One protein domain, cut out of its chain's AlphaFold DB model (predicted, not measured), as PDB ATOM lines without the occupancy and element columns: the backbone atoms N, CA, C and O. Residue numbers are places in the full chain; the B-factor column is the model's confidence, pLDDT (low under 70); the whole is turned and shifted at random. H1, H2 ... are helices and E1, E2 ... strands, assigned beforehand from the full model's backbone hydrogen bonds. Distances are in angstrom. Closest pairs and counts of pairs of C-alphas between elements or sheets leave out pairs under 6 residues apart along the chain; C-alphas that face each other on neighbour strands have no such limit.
ATOM      1  N   THR A  40     161.234 177.602 290.756       94.94
ATOM      2  CA  THR A  40     160.090 178.057 289.969       94.94
ATOM      3  C   THR A  40     160.467 178.042 288.497       94.94
ATOM      4  O   THR A  40     161.506 178.571 288.112       94.94
ATOM      5  N   TRP A  41     159.626 177.419 287.683       93.12
ATOM      6  CA  TRP A  41     159.857 177.142 286.274       93.12
ATOM      7  C   TRP A  41     158.720 177.731 285.454       93.12
ATOM      8  O   TRP A  41     157.560 177.367 285.649       93.12
ATOM      9  N   LEU A  42     159.043 178.623 284.524       89.94
ATOM     10  CA  LEU A  42     158.072 179.242 283.628       89.94
ATOM     11  C   LEU A  42     158.088 178.573 282.263       89.94
ATOM     12  O   LEU A  42     159.150 178.452 281.649       89.94
ATOM     13  N   ASP A  43     156.915 178.181 281.771       82.00
ATOM     14  CA  ASP A  43     156.726 177.780 280.380       82.00
ATOM     15  C   ASP A  43     156.475 179.048 279.544       82.00
ATOM     16  O   ASP A  43     155.407 179.668 279.650       82.00
ATOM     17  N   PRO A  44     157.430 179.450 278.691       64.75
ATOM     18  CA  PRO A  44     157.314 180.663 277.895       64.75
ATOM     19  C   PRO A  44     156.221 180.572 276.819       64.75
ATOM     20  O   PRO A  44     155.812 181.603 276.287       64.75
ATOM     21  N   SER A  45     155.751 179.368 276.475       69.00
ATOM     22  CA  SER A  45     154.787 179.153 275.391       69.00
ATOM     23  C   SER A  45     153.328 179.255 275.840       69.00
ATOM     24  O   SER A  45     152.475 179.700 275.072       69.00
ATOM     25  N   SER A  46     153.043 178.871 277.083       69.12
ATOM     26  CA  SER A  46     151.684 178.761 277.627       69.12
ATOM     27  C   SER A  46     151.413 179.725 278.786       69.12
ATOM     28  O   SER A  46     150.283 179.821 279.257       69.12
ATOM     29  N   GLY A  47     152.436 180.451 279.258       75.69
ATOM     30  CA  GLY A  47     152.323 181.322 280.428       75.69
ATOM     31  C   GLY A  47     152.032 180.551 281.713       75.69
ATOM     32  O   GLY A  47     151.515 181.126 282.673       75.69
ATOM     33  N   GLY A  48     152.292 179.247 281.724       85.38
ATOM     34  CA  GLY A  48     152.152 178.467 282.930       85.38
ATOM     35  C   GLY A  48     153.450 178.292 283.689       85.38
ATOM     36  O   GLY A  48     154.530 178.720 283.278       85.38
ATOM     37  N   LYS A  49     153.289 177.724 284.872       90.81
ATOM     38  CA  LYS A  49     154.278 177.764 285.933       90.81
ATOM     39  C   LYS A  49     154.294 176.438 286.662       90.81
ATOM     40  O   LYS A  49     153.235 175.892 286.962       90.81
ATOM     41  N   ILE A  50     155.489 175.970 286.991       92.25
ATOM     42  CA  ILE A  50     155.722 174.837 287.878       92.25
ATOM     43  C   ILE A  50     156.563 175.320 289.050       92.25
ATOM     44  O   ILE A  50     157.589 175.961 288.858       92.25
ATOM     45  N   GLU A  51     156.144 174.998 290.264       95.38
ATOM     46  CA  GLU A  51     156.899 175.284 291.481       95.38
ATOM     47  C   GLU A  51     157.175 173.970 292.202       95.38
ATOM     48  O   GLU A  51     156.258 173.193 292.482       95.38
ATOM     49  N   VAL A  52     158.453 173.730 292.485       96.06
ATOM     50  CA  VAL A  52     158.942 172.514 293.130       96.06
ATOM     51  C   VAL A  52     159.797 172.900 294.323       96.06
ATOM     52  O   VAL A  52     160.779 173.631 294.190       96.06
ATOM     53  N   THR A  53     159.442 172.388 295.493       95.75
ATOM     54  CA  THR A  53     160.279 172.447 296.696       95.75
ATOM     55  C   THR A  53     160.839 171.056 296.993       95.75
ATOM     56  O   THR A  53     160.662 170.120 296.217       95.75
ATOM     57  N   SER A  54     161.512 170.880 298.129       92.56
ATOM     58  CA  SER A  54     161.964 169.554 298.565       92.56
ATOM     59  C   SER A  54     160.819 168.580 298.884       92.56
ATOM     60  O   SER A  54     161.057 167.379 298.976       92.56
ATOM     61  N   ASN A  55     159.594 169.073 299.088       95.31
ATOM     62  CA  ASN A  55     158.466 168.278 299.578       95.31
ATOM     63  C   ASN A  55     157.119 168.590 298.909       95.31
ATOM     64  O   ASN A  55     156.150 167.862 299.134       95.31
ATOM     65  N   GLU A  56     157.026 169.647 298.109       96.88
ATOM     66  CA  GLU A  56     155.783 170.106 297.498       96.88
ATOM     67  C   GLU A  56     155.950 170.337 296.003       96.88
ATOM     68  O   GLU A  56     157.012 170.710 295.503       96.88
ATOM     69  N   TYR A  57     154.843 170.122 295.307       95.69
ATOM     70  CA  TYR A  57     154.699 170.342 293.886       95.69
ATOM     71  C   TYR A  57     153.459 171.187 293.623       95.69
ATOM     72  O   TYR A  57     152.385 170.934 294.185       95.69
ATOM     73  N   SER A  58     153.576 172.138 292.706       94.56
ATOM     74  CA  SER A  58     152.412 172.752 292.085       94.56
ATOM     75  C   SER A  58     152.654 173.095 290.625       94.56
ATOM     76  O   SER A  58     153.774 173.411 290.228       94.56
ATOM     77  N   SER A  59     151.585 173.046 289.836       90.56
ATOM     78  CA  SER A  59     151.574 173.542 288.465       90.56
ATOM     79  C   SER A  59     150.326 174.361 288.179       90.56
ATOM     80  O   SER A  59     149.271 174.185 288.798       90.56
ATOM     81  N   TYR A  60     150.474 175.301 287.255       89.19
ATOM     82  CA  TYR A  60     149.462 176.262 286.856       89.19
ATOM     83  C   TYR A  60     149.530 176.460 285.346       89.19
ATOM     84  O   TYR A  60     150.575 176.848 284.831       89.19
ATOM     85  N   TRP A  61     148.408 176.265 284.660       85.50
ATOM     86  CA  TRP A  61     148.235 176.566 283.243       85.50
ATOM     87  C   TRP A  61     147.145 177.618 283.081       85.50
ATOM     88  O   TRP A  61     146.070 177.524 283.686       85.50
ATOM     89  N   SER A  62     147.411 178.625 282.251       82.81
ATOM     90  CA  SER A  62     146.424 179.641 281.903       82.81
ATOM     91  C   SER A  62     146.326 179.824 280.402       82.81
ATOM     92  O   SER A  62     147.277 179.593 279.666       82.81
ATOM     93  N   ASN A  63     145.158 180.245 279.939       80.75
ATOM     94  CA  ASN A  63     144.953 180.663 278.564       80.75
ATOM     95  C   ASN A  63     144.229 182.010 278.586       80.75
ATOM     96  O   ASN A  63     143.163 182.132 279.190       80.75
ATOM     97  N   ASN A  64     144.827 183.038 277.978       79.69
ATOM     98  CA  ASN A  64     144.312 184.414 277.979       79.69
ATOM     99  C   ASN A  64     143.982 184.956 279.387       79.69
ATOM    100  O   ASN A  64     142.968 185.624 279.587       79.69
ATOM    101  N   GLY A  65     144.821 184.639 280.380       75.75
ATOM    102  CA  GLY A  65     144.644 185.078 281.770       75.75
ATOM    103  C   GLY A  65     143.567 184.322 282.557       75.75
ATOM    104  O   GLY A  65     143.332 184.646 283.721       75.75
ATOM    105  N   GLN A  66     142.926 183.311 281.966       81.19
ATOM    106  CA  GLN A  66     142.034 182.401 282.683       81.19
ATOM    107  C   GLN A  66     142.763 181.112 283.043       81.19
ATOM    108  O   GLN A  66     143.379 180.482 282.187       81.19
ATOM    109  N   LEU A  67     142.668 180.714 284.313       81.06
ATOM    110  CA  LEU A  67     143.175 179.434 284.800       81.06
ATOM    111  C   LEU A  67     142.442 178.289 284.090       81.06
ATOM    112  O   LEU A  67     141.225 178.161 284.224       81.06
ATOM    113  N   THR A  68     143.183 177.450 283.372       82.19
ATOM    114  CA  THR A  68     142.641 176.278 282.673       82.19
ATOM    115  C   THR A  68     142.892 174.991 283.442       82.19
ATOM    116  O   THR A  68     142.049 174.097 283.418       82.19
ATOM    117  N   GLN A  69     144.013 174.897 284.157       84.00
ATOM    118  CA  GLN A  69     144.373 173.721 284.943       84.00
ATOM    119  C   GLN A  69     145.341 174.103 286.059       84.00
ATOM    120  O   GLN A  69     146.236 174.922 285.863       84.00
ATOM    121  N   SER A  70     145.174 173.503 287.234       88.69
ATOM    122  CA  SER A  70     146.154 173.629 288.312       88.69
ATOM    123  C   SER A  70     146.243 172.354 289.128       88.69
ATOM    124  O   SER A  70     145.207 171.787 289.497       88.69
ATOM    125  N   HIS A  71     147.463 171.977 289.486       90.19
ATOM    126  CA  HIS A  71     147.759 170.869 290.382       90.19
ATOM    127  C   HIS A  71     148.477 171.382 291.625       90.19
ATOM    128  O   HIS A  71     149.311 172.283 291.552       90.19
ATOM    129  N   LYS A  72     148.178 170.781 292.775       94.31
ATOM    130  CA  LYS A  72     148.957 170.953 294.002       94.31
ATOM    131  C   LYS A  72     149.042 169.624 294.733       94.31
ATOM    132  O   LYS A  72     148.035 168.921 294.838       94.31
ATOM    133  N   GLY A  73     150.219 169.282 295.234       95.31
ATOM    134  CA  GLY A  73     150.427 168.038 295.958       95.31
ATOM    135  C   GLY A  73     151.757 167.963 296.688       95.31
ATOM    136  O   GLY A  73     152.576 168.882 296.648       95.31
ATOM    137  N   LYS A  74     151.963 166.823 297.342       97.25
ATOM    138  CA  LYS A  74     153.180 166.497 298.084       97.25
ATOM    139  C   LYS A  74     154.060 165.561 297.284       97.25
ATOM    140  O   LYS A  74     153.562 164.587 296.722       97.25
ATOM    141  N   ILE A  75     155.358 165.820 297.305       95.81
ATOM    142  CA  ILE A  75     156.362 164.920 296.749       95.81
ATOM    143  C   ILE A  75     156.538 163.764 297.730       95.81
ATOM    144  O   ILE A  75     156.884 163.971 298.893       95.81
ATOM    145  N   THR A  76     156.253 162.547 297.278       94.81
ATOM    146  CA  THR A  76     156.352 161.330 298.100       94.81
ATOM    147  C   THR A  76     157.673 160.612 297.883       94.81
ATOM    148  O   THR A  76     158.203 160.002 298.808       94.81
ATOM    149  N   SER A  77     158.238 160.734 296.684       92.00
ATOM    150  CA  SER A  77     159.586 160.285 296.361       92.00
ATOM    151  C   SER A  77     160.106 160.978 295.103       92.00
ATOM    152  O   SER A  77     159.346 161.609 294.368       92.00
ATOM    153  N   PHE A  78     161.410 160.874 294.869       91.38
ATOM    154  CA  PHE A  78     162.063 161.360 293.660       91.38
ATOM    155  C   PHE A  78     163.289 160.512 293.339       91.38
ATOM    156  O   PHE A  78     163.816 159.812 294.207       91.38
ATOM    157  N   GLU A  79     163.754 160.616 292.102       88.75
ATOM    158  CA  GLU A  79     164.990 160.002 291.643       88.75
ATOM    159  C   GLU A  79     165.665 160.915 290.619       88.75
ATOM    160  O   GLU A  79     165.037 161.334 289.646       88.75
ATOM    161  N   ASN A  80     166.942 161.227 290.845       88.94
ATOM    162  CA  ASN A  80     167.781 161.933 289.880       88.94
ATOM    163  C   ASN A  80     168.575 160.897 289.074       88.94
ATOM    164  O   ASN A  80     169.085 159.933 289.639       88.94
ATOM    165  N   GLY A  81     168.744 161.128 287.775       81.38
ATOM    166  CA  GLY A  81     169.571 160.294 286.903       81.38
ATOM    167  C   GLY A  81     168.932 158.968 286.483       81.38
ATOM    168  O   GLY A  81     169.622 158.144 285.895       81.38
ATOM    169  N   THR A  82     167.634 158.775 286.726       75.00
ATOM    170  CA  THR A  82     166.880 157.611 286.244       75.00
ATOM    171  C   THR A  82     165.487 158.048 285.818       75.00
ATOM    172  O   THR A  82     164.836 158.824 286.515       75.00
ATOM    173  N   TYR A  83     165.002 157.514 284.699       68.38
ATOM    174  CA  TYR A  83     163.581 157.561 284.355       68.38
ATOM    175  C   TYR A  83     162.903 156.219 284.555       68.38
ATOM    176  O   TYR A  83     161.832 156.191 285.155       68.38
ATOM    177  N   ASN A  84     163.565 155.168 284.057       66.38
ATOM    178  CA  ASN A  84     163.175 153.761 284.036       66.38
ATOM    179  C   ASN A  84     164.419 152.926 284.332       66.38
ATOM    180  O   ASN A  84     165.508 153.283 283.884       66.38
ATOM    181  N   GLY A  85     164.268 151.770 284.982       55.28
ATOM    182  CA  GLY A  85     165.405 150.897 285.304       55.28
ATOM    183  C   GLY A  85     166.192 150.366 284.090       55.28
ATOM    184  O   GLY A  85     167.275 149.816 284.270       55.28
ATOM    185  N   SER A  86     165.670 150.511 282.866       55.69
ATOM    186  CA  SER A  86     166.268 149.990 281.628       55.69
ATOM    187  C   SER A  86     166.695 151.047 280.605       55.69
ATOM    188  O   SER A  86     167.288 150.677 279.593       55.69
ATOM    189  N   GLU A  87     166.388 152.331 280.810       56.78
ATOM    190  CA  GLU A  87     166.714 153.381 279.837       56.78
ATOM    191  C   GLU A  87     167.956 154.165 280.257       56.78
ATOM    192  O   GLU A  87     168.015 154.741 281.340       56.78
ATOM    193  N   VAL A  88     168.942 154.215 279.361       58.03
ATOM    194  CA  VAL A  88     170.055 155.162 279.447       58.03
ATOM    195  C   VAL A  88     169.653 156.388 278.637       58.03
ATOM    196  O   VAL A  88     169.597 156.328 277.409       58.03
ATOM    197  N   GLU A  89     169.341 157.493 279.312       67.19
ATOM    198  CA  GLU A  89     169.034 158.754 278.636       67.19
ATOM    199  C   GLU A  89     170.320 159.348 278.036       67.19
ATOM    200  O   GLU A  89     171.386 159.351 278.653       67.19
ATOM    201  N   THR A  90     170.216 159.833 276.798       65.56
ATOM    202  CA  THR A  90     171.342 160.395 276.026       65.56
ATOM    203  C   THR A  90     171.309 161.922 275.980       65.56
ATOM    204  O   THR A  90     172.161 162.543 275.344       65.56
ATOM    205  N   SER A  91     170.333 162.544 276.651       70.88
ATOM    206  CA  SER A  91     170.211 163.994 276.743       70.88
ATOM    207  C   SER A  91     171.436 164.641 277.384       70.88
ATOM    208  O   SER A  91     171.984 164.149 278.369       70.88
ATOM    209  N   THR A  92     171.824 165.799 276.865       75.06
ATOM    210  CA  THR A  92     172.798 166.682 277.503       75.06
ATOM    211  C   THR A  92     172.137 167.336 278.719       75.06
ATOM    212  O   THR A  92     171.215 168.119 278.535       75.06
ATOM    213  N   GLY A  93     172.552 167.019 279.945       82.12
ATOM    214  CA  GLY A  93     172.022 167.636 281.171       82.12
ATOM    215  C   GLY A  93     171.466 166.631 282.177       82.12
ATOM    216  O   GLY A  93     171.441 165.426 281.927       82.12
ATOM    217  N   GLU A  94     171.038 167.135 283.332       87.25
ATOM    218  CA  GLU A  94     170.443 166.296 284.372       87.25
ATOM    219  C   GLU A  94     169.001 165.912 284.021       87.25
ATOM    220  O   GLU A  94     168.300 166.602 283.269       87.25
ATOM    221  N   TYR A  95     168.560 164.787 284.575       87.19
ATOM    222  CA  TYR A  95     167.226 164.242 284.376       87.19
ATOM    223  C   TYR A  95     166.738 163.510 285.626       87.19
ATOM    224  O   TYR A  95     167.524 163.271 286.543       87.19
ATOM    225  N   GLY A  96     165.455 163.166 285.676       88.12
ATOM    226  CA  GLY A  96     164.862 162.436 286.791       88.12
ATOM    227  C   GLY A  96     163.340 162.513 286.833       88.12
ATOM    228  O   GLY A  96     162.686 162.988 285.897       88.12
ATOM    229  N   TYR A  97     162.759 162.041 287.933       89.38
ATOM    230  CA  TYR A  97     161.324 162.150 288.185       89.38
ATOM    231  C   TYR A  97     160.997 162.419 289.656       89.38
ATOM    232  O   TYR A  97     161.767 162.099 290.562       89.38
ATOM    233  N   ILE A  98     159.817 162.994 289.889       91.62
ATOM    234  CA  ILE A  98     159.177 163.074 291.205       91.62
ATOM    235  C   ILE A  98     157.832 162.359 291.165       91.62
ATOM    236  O   ILE A  98     157.097 162.451 290.179       91.62
ATOM    237  N   THR A  99     157.489 161.673 292.251       92.06
ATOM    238  CA  THR A  99     156.143 161.155 292.494       92.06
ATOM    239  C   THR A  99     155.381 162.099 293.403       92.06
ATOM    240  O   THR A  99     155.891 162.541 294.431       92.06
ATOM    241  N   ILE A 100     154.154 162.424 293.007       93.56
ATOM    242  CA  ILE A 100     153.325 163.451 293.627       93.56
ATOM    243  C   ILE A 100     152.020 162.808 294.081       93.56
ATOM    244  O   ILE A 100     151.328 162.184 293.276       93.56
ATOM    245  N   LYS A 101     151.646 163.006 295.345       95.12
ATOM    246  CA  LYS A 101     150.280 162.785 295.822       95.12
ATOM    247  C   LYS A 101     149.520 164.101 295.764       95.12
ATOM    248  O   LYS A 101     149.856 165.035 296.492       95.12
ATOM    249  N   TYR A 102     148.515 164.186 294.903       93.75
ATOM    250  CA  TYR A 102     147.775 165.423 294.691       93.75
ATOM    251  C   TYR A 102     146.834 165.712 295.858       93.75
ATOM    252  O   TYR A 102     145.954 164.915 296.177       93.75
ATOM    253  N   ASP A 103     146.984 166.885 296.462       94.25
ATOM    254  CA  ASP A 103     146.034 167.420 297.436       94.25
ATOM    255  C   ASP A 103     144.818 168.019 296.716       94.25
ATOM    256  O   ASP A 103     143.682 167.889 297.171       94.25
ATOM    257  N   SER A 104     145.043 168.660 295.565       90.81
ATOM    258  CA  SER A 104     143.983 169.282 294.775       90.81
ATOM    259  C   SER A 104     144.312 169.333 293.292       90.81
ATOM    260  O   SER A 104     145.452 169.607 292.910       90.81
ATOM    261  N   ILE A 105     143.275 169.167 292.473       88.06
ATOM    262  CA  ILE A 105     143.323 169.349 291.025       88.06
ATOM    263  C   ILE A 105     142.103 170.154 290.610       88.06
ATOM    264  O   ILE A 105     140.970 169.742 290.860       88.06
ATOM    265  N   ASN A 106     142.327 171.305 289.983       85.00
ATOM    266  CA  ASN A 106     141.234 172.050 289.379       85.00
ATOM    267  C   ASN A 106     140.887 171.428 288.020       85.00
ATOM    268  O   ASN A 106     141.781 171.177 287.214       85.00
ATOM    269  N   GLY A 107     139.599 171.185 287.775       67.50
ATOM    270  CA  GLY A 107     139.115 170.620 286.514       67.50
ATOM    271  C   GLY A 107     139.178 169.089 286.397       67.50
ATOM    272  O   GLY A 107     139.011 168.581 285.291       67.50
ATOM    273  N   GLY A 108     139.382 168.330 287.487       71.38
ATOM    274  CA  GLY A 108     139.453 166.860 287.412       71.38
ATOM    275  C   GLY A 108     139.303 166.103 288.740       71.38
ATOM    276  O   GLY A 108     139.249 166.693 289.814       71.38
ATOM    277  N   ALA A 109     139.242 164.768 288.659       74.44
ATOM    278  CA  ALA A 109     138.979 163.854 289.784       74.44
ATOM    279  C   ALA A 109     140.242 163.295 290.480       74.44
ATOM    280  O   ALA A 109     140.165 162.289 291.183       74.44
ATOM    281  N   GLY A 110     141.418 163.893 290.266       81.88
ATOM    282  CA  GLY A 110     142.693 163.334 290.737       81.88
ATOM    283  C   GLY A 110     143.116 163.721 292.156       81.88
ATOM    284  O   GLY A 110     144.211 163.359 292.573       81.88
ATOM    285  N   ALA A 111     142.285 164.439 292.917       90.25
ATOM    286  CA  ALA A 111     142.586 164.727 294.319       90.25
ATOM    287  C   ALA A 111     142.678 163.424 295.141       90.25
ATOM    288  O   ALA A 111     141.839 162.535 295.015       90.25
ATOM    289  N   GLY A 112     143.706 163.311 295.982       90.75
ATOM    290  CA  GLY A 112     144.031 162.120 296.770       90.75
ATOM    291  C   GLY A 112     144.817 161.041 296.017       90.75
ATOM    292  O   GLY A 112     145.309 160.110 296.659       90.75
ATOM    293  N   LYS A 113     144.966 161.180 294.696       91.81
ATOM    294  CA  LYS A 113     145.624 160.213 293.813       91.81
ATOM    295  C   LYS A 113     147.074 160.596 293.516       91.81
ATOM    296  O   LYS A 113     147.531 161.685 293.872       91.81
ATOM    297  N   TYR A 114     147.791 159.693 292.861       91.62
ATOM    298  CA  TYR A 114     149.206 159.826 292.535       91.62
ATOM    299  C   TYR A 114     149.436 160.148 291.054       91.62
ATOM    300  O   TYR A 114     148.691 159.701 290.176       91.62
ATOM    301  N   GLY A 115     150.505 160.897 290.785       89.62
ATOM    302  CA  GLY A 115     151.051 161.136 289.450       89.62
ATOM    303  C   GLY A 115     152.558 161.383 289.487       89.62
ATOM    304  O   GLY A 115     153.170 161.386 290.555       89.62
ATOM    305  N   ILE A 116     153.151 161.585 288.314       88.44
ATOM    306  CA  ILE A 116     154.591 161.787 288.133       88.44
ATOM    307  C   ILE A 116     154.840 163.089 287.367       88.44
ATOM    308  O   ILE A 116     154.132 163.387 286.406       88.44
ATOM    309  N   LEU A 117     155.885 163.824 287.739       88.75
ATOM    310  CA  LEU A 117     156.538 164.804 286.869       88.75
ATOM    311  C   LEU A 117     157.918 164.258 286.492       88.75
ATOM    312  O   LEU A 117     158.680 163.845 287.365       88.75
ATOM    313  N   ARG A 118     158.239 164.291 285.200       87.25
ATOM    314  CA  ARG A 118     159.547 163.926 284.641       87.25
ATOM    315  C   ARG A 118     160.257 165.147 284.086       87.25
ATOM    316  O   ARG A 118     159.591 165.995 283.495       87.25
ATOM    317  N   TRP A 119     161.582 165.198 284.189       87.31
ATOM    318  CA  TRP A 119     162.403 166.246 283.571       87.31
ATOM    319  C   TRP A 119     163.706 165.697 282.986       87.31
ATOM    320  O   TRP A 119     164.310 164.799 283.567       87.31
ATOM    321  N   LYS A 120     164.169 166.284 281.876       86.94
ATOM    322  CA  LYS A 120     165.505 166.106 281.273       86.94
ATOM    323  C   LYS A 120     166.038 167.413 280.733       86.94
ATOM    324  O   LYS A 120     165.326 168.415 280.664       86.94
ATOM    325  N   SER A 121     167.283 167.350 280.269       87.44
ATOM    326  CA  SER A 121     167.980 168.480 279.682       87.44
ATOM    327  C   SER A 121     167.990 169.655 280.650       87.44
ATOM    328  O   SER A 121     167.870 170.801 280.225       87.44
ATOM    329  N   LEU A 122     168.102 169.360 281.951       88.25
ATOM    330  CA  LEU A 122     168.319 170.370 282.969       88.25
ATOM    331  C   LEU A 122     169.749 170.887 282.798       88.25
ATOM    332  O   LEU A 122     170.718 170.209 283.146       88.25
ATOM    333  N   ILE A 123     169.869 172.058 282.181       90.31
ATOM    334  CA  ILE A 123     171.142 172.672 281.799       90.31
ATOM    335  C   ILE A 123     171.121 174.123 282.253       90.31
ATOM    336  O   ILE A 123     170.123 174.819 282.075       90.31
ATOM    337  N   THR A 124     172.244 174.589 282.797       90.31
ATOM    338  CA  THR A 124     172.486 176.017 283.010       90.31
ATOM    339  C   THR A 124     173.484 176.510 281.975       90.31
ATOM    340  O   THR A 124     174.622 176.046 281.955       90.31
ATOM    341  N   ASP A 125     173.062 177.451 281.138       89.38
ATOM    342  CA  ASP A 125     173.918 178.122 280.164       89.38
ATOM    343  C   ASP A 125     173.766 179.640 280.302       89.38
ATOM    344  O   ASP A 125     172.658 180.165 280.385       89.38
ATOM    345  N   ASN A 126     174.893 180.351 280.380       89.06
ATOM    346  CA  ASN A 126     174.944 181.806 280.561       89.06
ATOM    347  C   ASN A 126     174.060 182.343 281.710       89.06
ATOM    348  O   ASN A 126     173.466 183.413 281.605       89.06
ATOM    349  N   GLY A 127     173.977 181.595 282.818       87.56
ATOM    350  CA  GLY A 127     173.177 181.960 283.994       87.56
ATOM    351  C   GLY A 127     171.676 181.684 283.864       87.56
ATOM    352  O   GLY A 127     170.935 181.972 284.799       87.56
ATOM    353  N   VAL A 128     171.229 181.107 282.747       88.69
ATOM    354  CA  VAL A 128     169.841 180.703 282.513       88.69
ATOM    355  C   VAL A 128     169.743 179.189 282.644       88.69
ATOM    356  O   VAL A 128     170.421 178.453 281.927       88.69
ATOM    357  N   THR A 129     168.893 178.711 283.550       92.19
ATOM    358  CA  THR A 129     168.624 177.278 283.704       92.19
ATOM    359  C   THR A 129     167.350 176.913 282.955       92.19
ATOM    360  O   THR A 129     166.302 177.509 283.193       92.19
ATOM    361  N   THR A 130     167.424 175.922 282.072       91.50
ATOM    362  CA  THR A 130     166.261 175.396 281.344       91.50
ATOM    363  C   THR A 130     166.094 173.906 281.593       91.50
ATOM    364  O   THR A 130     167.069 173.222 281.895       91.50
ATOM    365  N   MET A 131     164.861 173.410 281.488       90.38
ATOM    366  CA  MET A 131     164.562 171.976 281.495       90.38
ATOM    367  C   MET A 131     163.424 171.658 280.532       90.38
ATOM    368  O   MET A 131     162.495 172.451 280.371       90.38
ATOM    369  N   SER A 132     163.452 170.466 279.947       86.88
ATOM    370  CA  SER A 132     162.289 169.873 279.291       86.88
ATOM    371  C   SER A 132     161.592 168.954 280.277       86.88
ATOM    372  O   SER A 132     162.237 168.096 280.875       86.88
ATOM    373  N   TYR A 133     160.281 169.089 280.431       85.75
ATOM    374  CA  TYR A 133     159.526 168.277 281.381       85.75
ATOM    375  C   TYR A 133     158.247 167.717 280.763       85.75
ATOM    376  O   TYR A 133     157.824 168.082 279.660       85.75
ATOM    377  N   SER A 134     157.652 166.775 281.481       81.50
ATOM    378  CA  SER A 134     156.353 166.215 281.159       81.50
ATOM    379  C   SER A 134     155.664 165.783 282.447       81.50
ATOM    380  O   SER A 134     156.252 165.119 283.303       81.50
ATOM    381  N   GLU A 135     154.422 166.218 282.611       80.88
ATOM    382  CA  GLU A 135     153.562 165.781 283.698       80.88
ATOM    383  C   GLU A 135     152.757 164.569 283.215       80.88
ATOM    384  O   GLU A 135     152.082 164.605 282.186       80.88
ATOM    385  N   GLY A 136     152.800 163.484 283.974       66.94
ATOM    386  CA  GLY A 136     152.222 162.206 283.587       66.94
ATOM    387  C   GLY A 136     150.702 162.135 283.654       66.94
ATOM    388  O   GLY A 136     150.157 161.057 283.483       66.94
ATOM    389  N   TYR A 137     149.975 163.235 283.868       62.75
ATOM    390  CA  TYR A 137     148.505 163.203 283.893       62.75
ATOM    391  C   TYR A 137     147.873 163.024 282.501       62.75
ATOM    392  O   TYR A 137     146.647 163.109 282.377       62.75
ATOM    393  N   ASN A 138     148.672 162.829 281.445       47.47
ATOM    394  CA  ASN A 138     148.192 162.768 280.070       47.47
ATOM    395  C   ASN A 138     147.058 161.733 279.950       47.47
ATOM    396  O   ASN A 138     147.221 160.587 280.360       47.47
ATOM    397  N   SER A 139     145.904 162.164 279.422       54.41
ATOM    398  CA  SER A 139     144.586 161.488 279.376       54.41
ATOM    399  C   SER A 139     143.712 161.465 280.648       54.41
ATOM    400  O   SER A 139     142.645 160.855 280.638       54.41
ATOM    401  N   GLY A 140     144.072 162.183 281.719       59.38
ATOM    402  CA  GLY A 140     143.273 162.246 282.955       59.38
ATOM    403  C   GLY A 140     143.423 161.012 283.850       59.38
ATOM    404  O   GLY A 140     142.603 160.791 284.745       59.38
ATOM    405  N   THR A 141     144.463 160.217 283.606       67.94
ATOM    406  CA  THR A 141     144.769 159.015 284.378       67.94
ATOM    407  C   THR A 141     145.569 159.398 285.618       67.94
ATOM    408  O   THR A 141     146.640 159.997 285.538       67.94
ATOM    409  N   TYR A 142     145.023 159.044 286.776       82.12
ATOM    410  CA  TYR A 142     145.642 159.200 288.086       82.12
ATOM    411  C   TYR A 142     145.658 157.838 288.763       82.12
ATOM    412  O   TYR A 142     144.703 157.072 288.610       82.12
ATOM    413  N   PHE A 143     146.692 157.559 289.548       86.94
ATOM    414  CA  PHE A 143     146.857 156.250 290.174       86.94
ATOM    415  C   PHE A 143     146.407 156.244 291.626       86.94
ATOM    416  O   PHE A 143     146.531 157.243 292.335       86.94
ATOM    417  N   GLU A 144     145.904 155.106 292.089       90.44
ATOM    418  CA  GLU A 144     145.460 154.960 293.475       90.44
ATOM    419  C   GLU A 144     146.655 154.818 294.428       90.44
ATOM    420  O   GLU A 144     146.583 155.211 295.595       90.44
ATOM    421  N   THR A 145     147.785 154.311 293.927       91.69
ATOM    422  CA  THR A 145     149.001 154.092 294.715       91.69
ATOM    423  C   THR A 145     150.254 154.693 294.078       91.69
ATOM    424  O   THR A 145     150.364 154.853 292.864       91.69
ATOM    425  N   GLU A 146     151.252 154.978 294.918       90.25
ATOM    426  CA  GLU A 146     152.581 155.413 294.475       90.25
ATOM    427  C   GLU A 146     153.280 154.359 293.607       90.25
ATOM    428  O   GLU A 146     153.955 154.707 292.644       90.25
ATOM    429  N   ALA A 147     153.107 153.074 293.926       88.00
ATOM    430  CA  ALA A 147     153.716 151.983 293.172       88.00
ATOM    431  C   ALA A 147     153.153 151.894 291.746       88.00
ATOM    432  O   ALA A 147     153.921 151.762 290.799       88.00
ATOM    433  N   GLU A 148     151.834 152.026 291.589       85.81
ATOM    434  CA  GLU A 148     151.190 152.104 290.272       85.81
ATOM    435  C   GLU A 148     151.632 153.347 289.505       85.81
ATOM    436  O   GLU A 148     151.887 153.252 288.310       85.81
ATOM    437  N   ALA A 149     151.769 154.494 290.184       84.81
ATOM    438  CA  ALA A 149     152.280 155.702 289.550       84.81
ATOM    439  C   ALA A 149     153.703 155.518 289.043       84.81
ATOM    440  O   ALA A 149     153.986 155.894 287.916       84.81
ATOM    441  N   LYS A 150     154.582 154.897 289.831       83.25
ATOM    442  CA  LYS A 150     155.921 154.553 289.360       83.25
ATOM    443  C   LYS A 150     155.828 153.619 288.165       83.25
ATOM    444  O   LYS A 150     156.206 154.035 287.096       83.25
ATOM    445  N   ILE A 151     155.199 152.456 288.274       79.00
ATOM    446  CA  ILE A 151     155.149 151.483 287.169       79.00
ATOM    447  C   ILE A 151     154.518 152.069 285.895       79.00
ATOM    448  O   ILE A 151     155.129 152.044 284.834       79.00
ATOM    449  N   GLY A 152     153.300 152.608 285.983       70.31
ATOM    450  CA  GLY A 152     152.527 153.013 284.806       70.31
ATOM    451  C   GLY A 152     153.070 154.264 284.123       70.31
ATOM    452  O   GLY A 152     152.990 154.387 282.904       70.31
ATOM    453  N   MET A 153     153.641 155.196 284.890       73.75
ATOM    454  CA  MET A 153     154.256 156.392 284.322       73.75
ATOM    455  C   MET A 153     155.766 156.241 284.118       73.75
ATOM    456  O   MET A 153     156.325 157.017 283.353       73.75
ATOM    457  N   THR A 154     156.448 155.271 284.732       68.75
ATOM    458  CA  THR A 154     157.846 154.992 284.410       68.75
ATOM    459  C   THR A 154     157.989 153.999 283.283       68.75
ATOM    460  O   THR A 154     158.434 154.363 282.198       68.75
ATOM    461  N   ASP A 155     157.494 152.788 283.454       63.16
ATOM    462  CA  ASP A 155     157.923 151.643 282.655       63.16
ATOM    463  C   ASP A 155     157.323 151.595 281.236       63.16
ATOM    464  O   ASP A 155     157.794 150.834 280.389       63.16
ATOM    465  N   GLU A 156     156.332 152.436 280.925       59.31
ATOM    466  CA  GLU A 156     155.744 152.530 279.588       59.31
ATOM    467  C   GLU A 156     156.343 153.715 278.794       59.31
ATOM    468  O   GLU A 156     155.960 154.877 278.955       59.31
ATOM    469  N   ALA A 157     157.270 153.397 277.878       49.56
ATOM    470  CA  ALA A 157     158.122 154.318 277.098       49.56
ATOM    471  C   ALA A 157     157.409 155.436 276.296       49.56
ATOM    472  O   ALA A 157     158.068 156.311 275.743       49.56
ATOM    473  N   ASN A 158     156.074 155.441 276.228       52.00
ATOM    474  CA  ASN A 158     155.287 156.381 275.422       52.00
ATOM    475  C   ASN A 158     154.287 157.234 276.224       52.00
ATOM    476  O   ASN A 158     153.533 157.996 275.619       52.00
ATOM    477  N   TYR A 159     154.247 157.141 277.561       54.94
ATOM    478  CA  TYR A 159     153.307 157.965 278.352       54.94
ATOM    479  C   TYR A 159     153.732 159.429 278.419       54.94
ATOM    480  O   TYR A 159     152.899 160.318 278.598       54.94
ATOM    481  N   PHE A 160     155.026 159.687 278.221       60.84
ATOM    482  CA  PHE A 160     155.626 161.006 278.330       60.84
ATOM    483  C   PHE A 160     156.172 161.418 276.978       60.84
ATOM    484  O   PHE A 160     157.321 161.162 276.632       60.84
ATOM    485  N   ASN A 161     155.348 162.123 276.221       60.53
ATOM    486  CA  ASN A 161     155.892 163.049 275.248       60.53
ATOM    487  C   ASN A 161     156.334 164.289 276.043       60.53
ATOM    488  O   ASN A 161     155.569 164.835 276.840       60.53
ATOM    489  N   PHE A 162     157.597 164.689 275.911       62.69
ATOM    490  CA  PHE A 162     158.092 165.927 276.511       62.69
ATOM    491  C   PHE A 162     157.570 167.096 275.684       62.69
ATOM    492  O   PHE A 162     157.868 167.183 274.494       62.69
ATOM    493  N   TYR A 163     156.743 167.941 276.296       57.75
ATOM    494  CA  TYR A 163     155.974 168.951 275.569       57.75
ATOM    495  C   TYR A 163     156.517 170.369 275.751       57.75
ATOM    496  O   TYR A 163     156.436 171.155 274.809       57.75
ATOM    497  N   SER A 164     157.113 170.683 276.905       65.31
ATOM    498  CA  SER A 164     157.428 172.070 277.256       65.31
ATOM    499  C   SER A 164     158.840 172.217 277.814       65.31
ATOM    500  O   SER A 164     159.241 171.526 278.754       65.31
ATOM    501  N   THR A 165     159.596 173.146 277.228       79.00
ATOM    502  CA  THR A 165     160.834 173.662 277.817       79.00
ATOM    503  C   THR A 165     160.471 174.814 278.741       79.00
ATOM    504  O   THR A 165     159.844 175.773 278.303       79.00
ATOM    505  N   THR A 166     160.865 174.736 280.009       79.94
ATOM    506  CA  THR A 166     160.709 175.828 280.980       79.94
ATOM    507  C   THR A 166     162.045 176.475 281.307       79.94
ATOM    508  O   THR A 166     163.101 175.862 281.137       79.94
ATOM    509  N   THR A 167     161.992 177.715 281.788       85.44
ATOM    510  CA  THR A 167     163.146 178.462 282.306       85.44
ATOM    511  C   THR A 167     162.970 178.730 283.795       85.44
ATOM    512  O   THR A 167     161.862 179.042 284.230       85.44
ATOM    513  N   LYS A 168     164.048 178.595 284.568       88.88
ATOM    514  CA  LYS A 168     164.060 178.879 286.005       88.88
ATOM    515  C   LYS A 168     164.021 180.391 286.267       88.88
ATOM    516  O   LYS A 168     164.767 181.121 285.616       88.88
ATOM    517  N   GLU A 169     163.178 180.827 287.204       85.06
ATOM    518  CA  GLU A 169     163.184 182.199 287.759       85.06
ATOM    519  C   GLU A 169     164.265 182.407 288.827       85.06
ATOM    520  O   GLU A 169     164.533 181.461 289.610       85.06
TER     521      GLU A 169
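Overview. This is residues 40 to 169 of the 169 residues of an uncharacterized protein of Thiospirochaeta perfilievii (UniProt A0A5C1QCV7). This is a closed barrel of eight antiparallel strands, with one short helix, H1, packed on its outside at E6 and E5. E4 and E5 bend sharply within the wall. The 130 printed residues hold E1 to E7, a meander in which each strand is the antiparallel neighbour of the one before, then H1 and E8. The class is mostly strand, and the whole is compact, with a radius of gyration of the C-alphas of 14.1 A and spans of 41 by 40 by 26 A.

Arrangement. Round the ring run E1, residues 40 to 43, E2, 48 to 52, E3, 56 to 63, E4, 66 to 80, E5, 94 to 106, E6, 114 to 125, E7, 128 to 135, and E8, 164 to 168. Look at the hairpin E4 and E5: N 74 and O 101 are within hydrogen-bond range at 2.9 A. E4 bends by 89 degrees at residue 77 and E5 by 90 degrees at residue 103. The ring closes at E8, staggered: N 166 and O 131 of E7 are 2.8 A apart, O 167 and N 42 of E1 2.9 A. H1, residues 146 to 154, is on the barrel, outside it, at a height over the sheet of 8.7 A; its closest C-alphas with E6 are Ala 149 and Gly 115, 5.6 A. Every O i to N i+4 pair in H1 is within hydrogen-bond range.

Along the chain. Find C-alpha 40 at (160.090, 178.057, 289.969), where E1 begins; E8 ends at C-alpha 168, (164.060, 178.879, 286.005). E4 spans 33.7 A, E6 33.1 A, E5 30.2 A and H1 11.4 A.

Size, cuts and confidence. The C-alphas of Asn 126 and Glu 144 are farthest apart, 41.9 A. The printed part has no cut; the link E4 to E5 is long. Confidence is under 70 at 29 residues, among them 83 to 90 and 154 to 164.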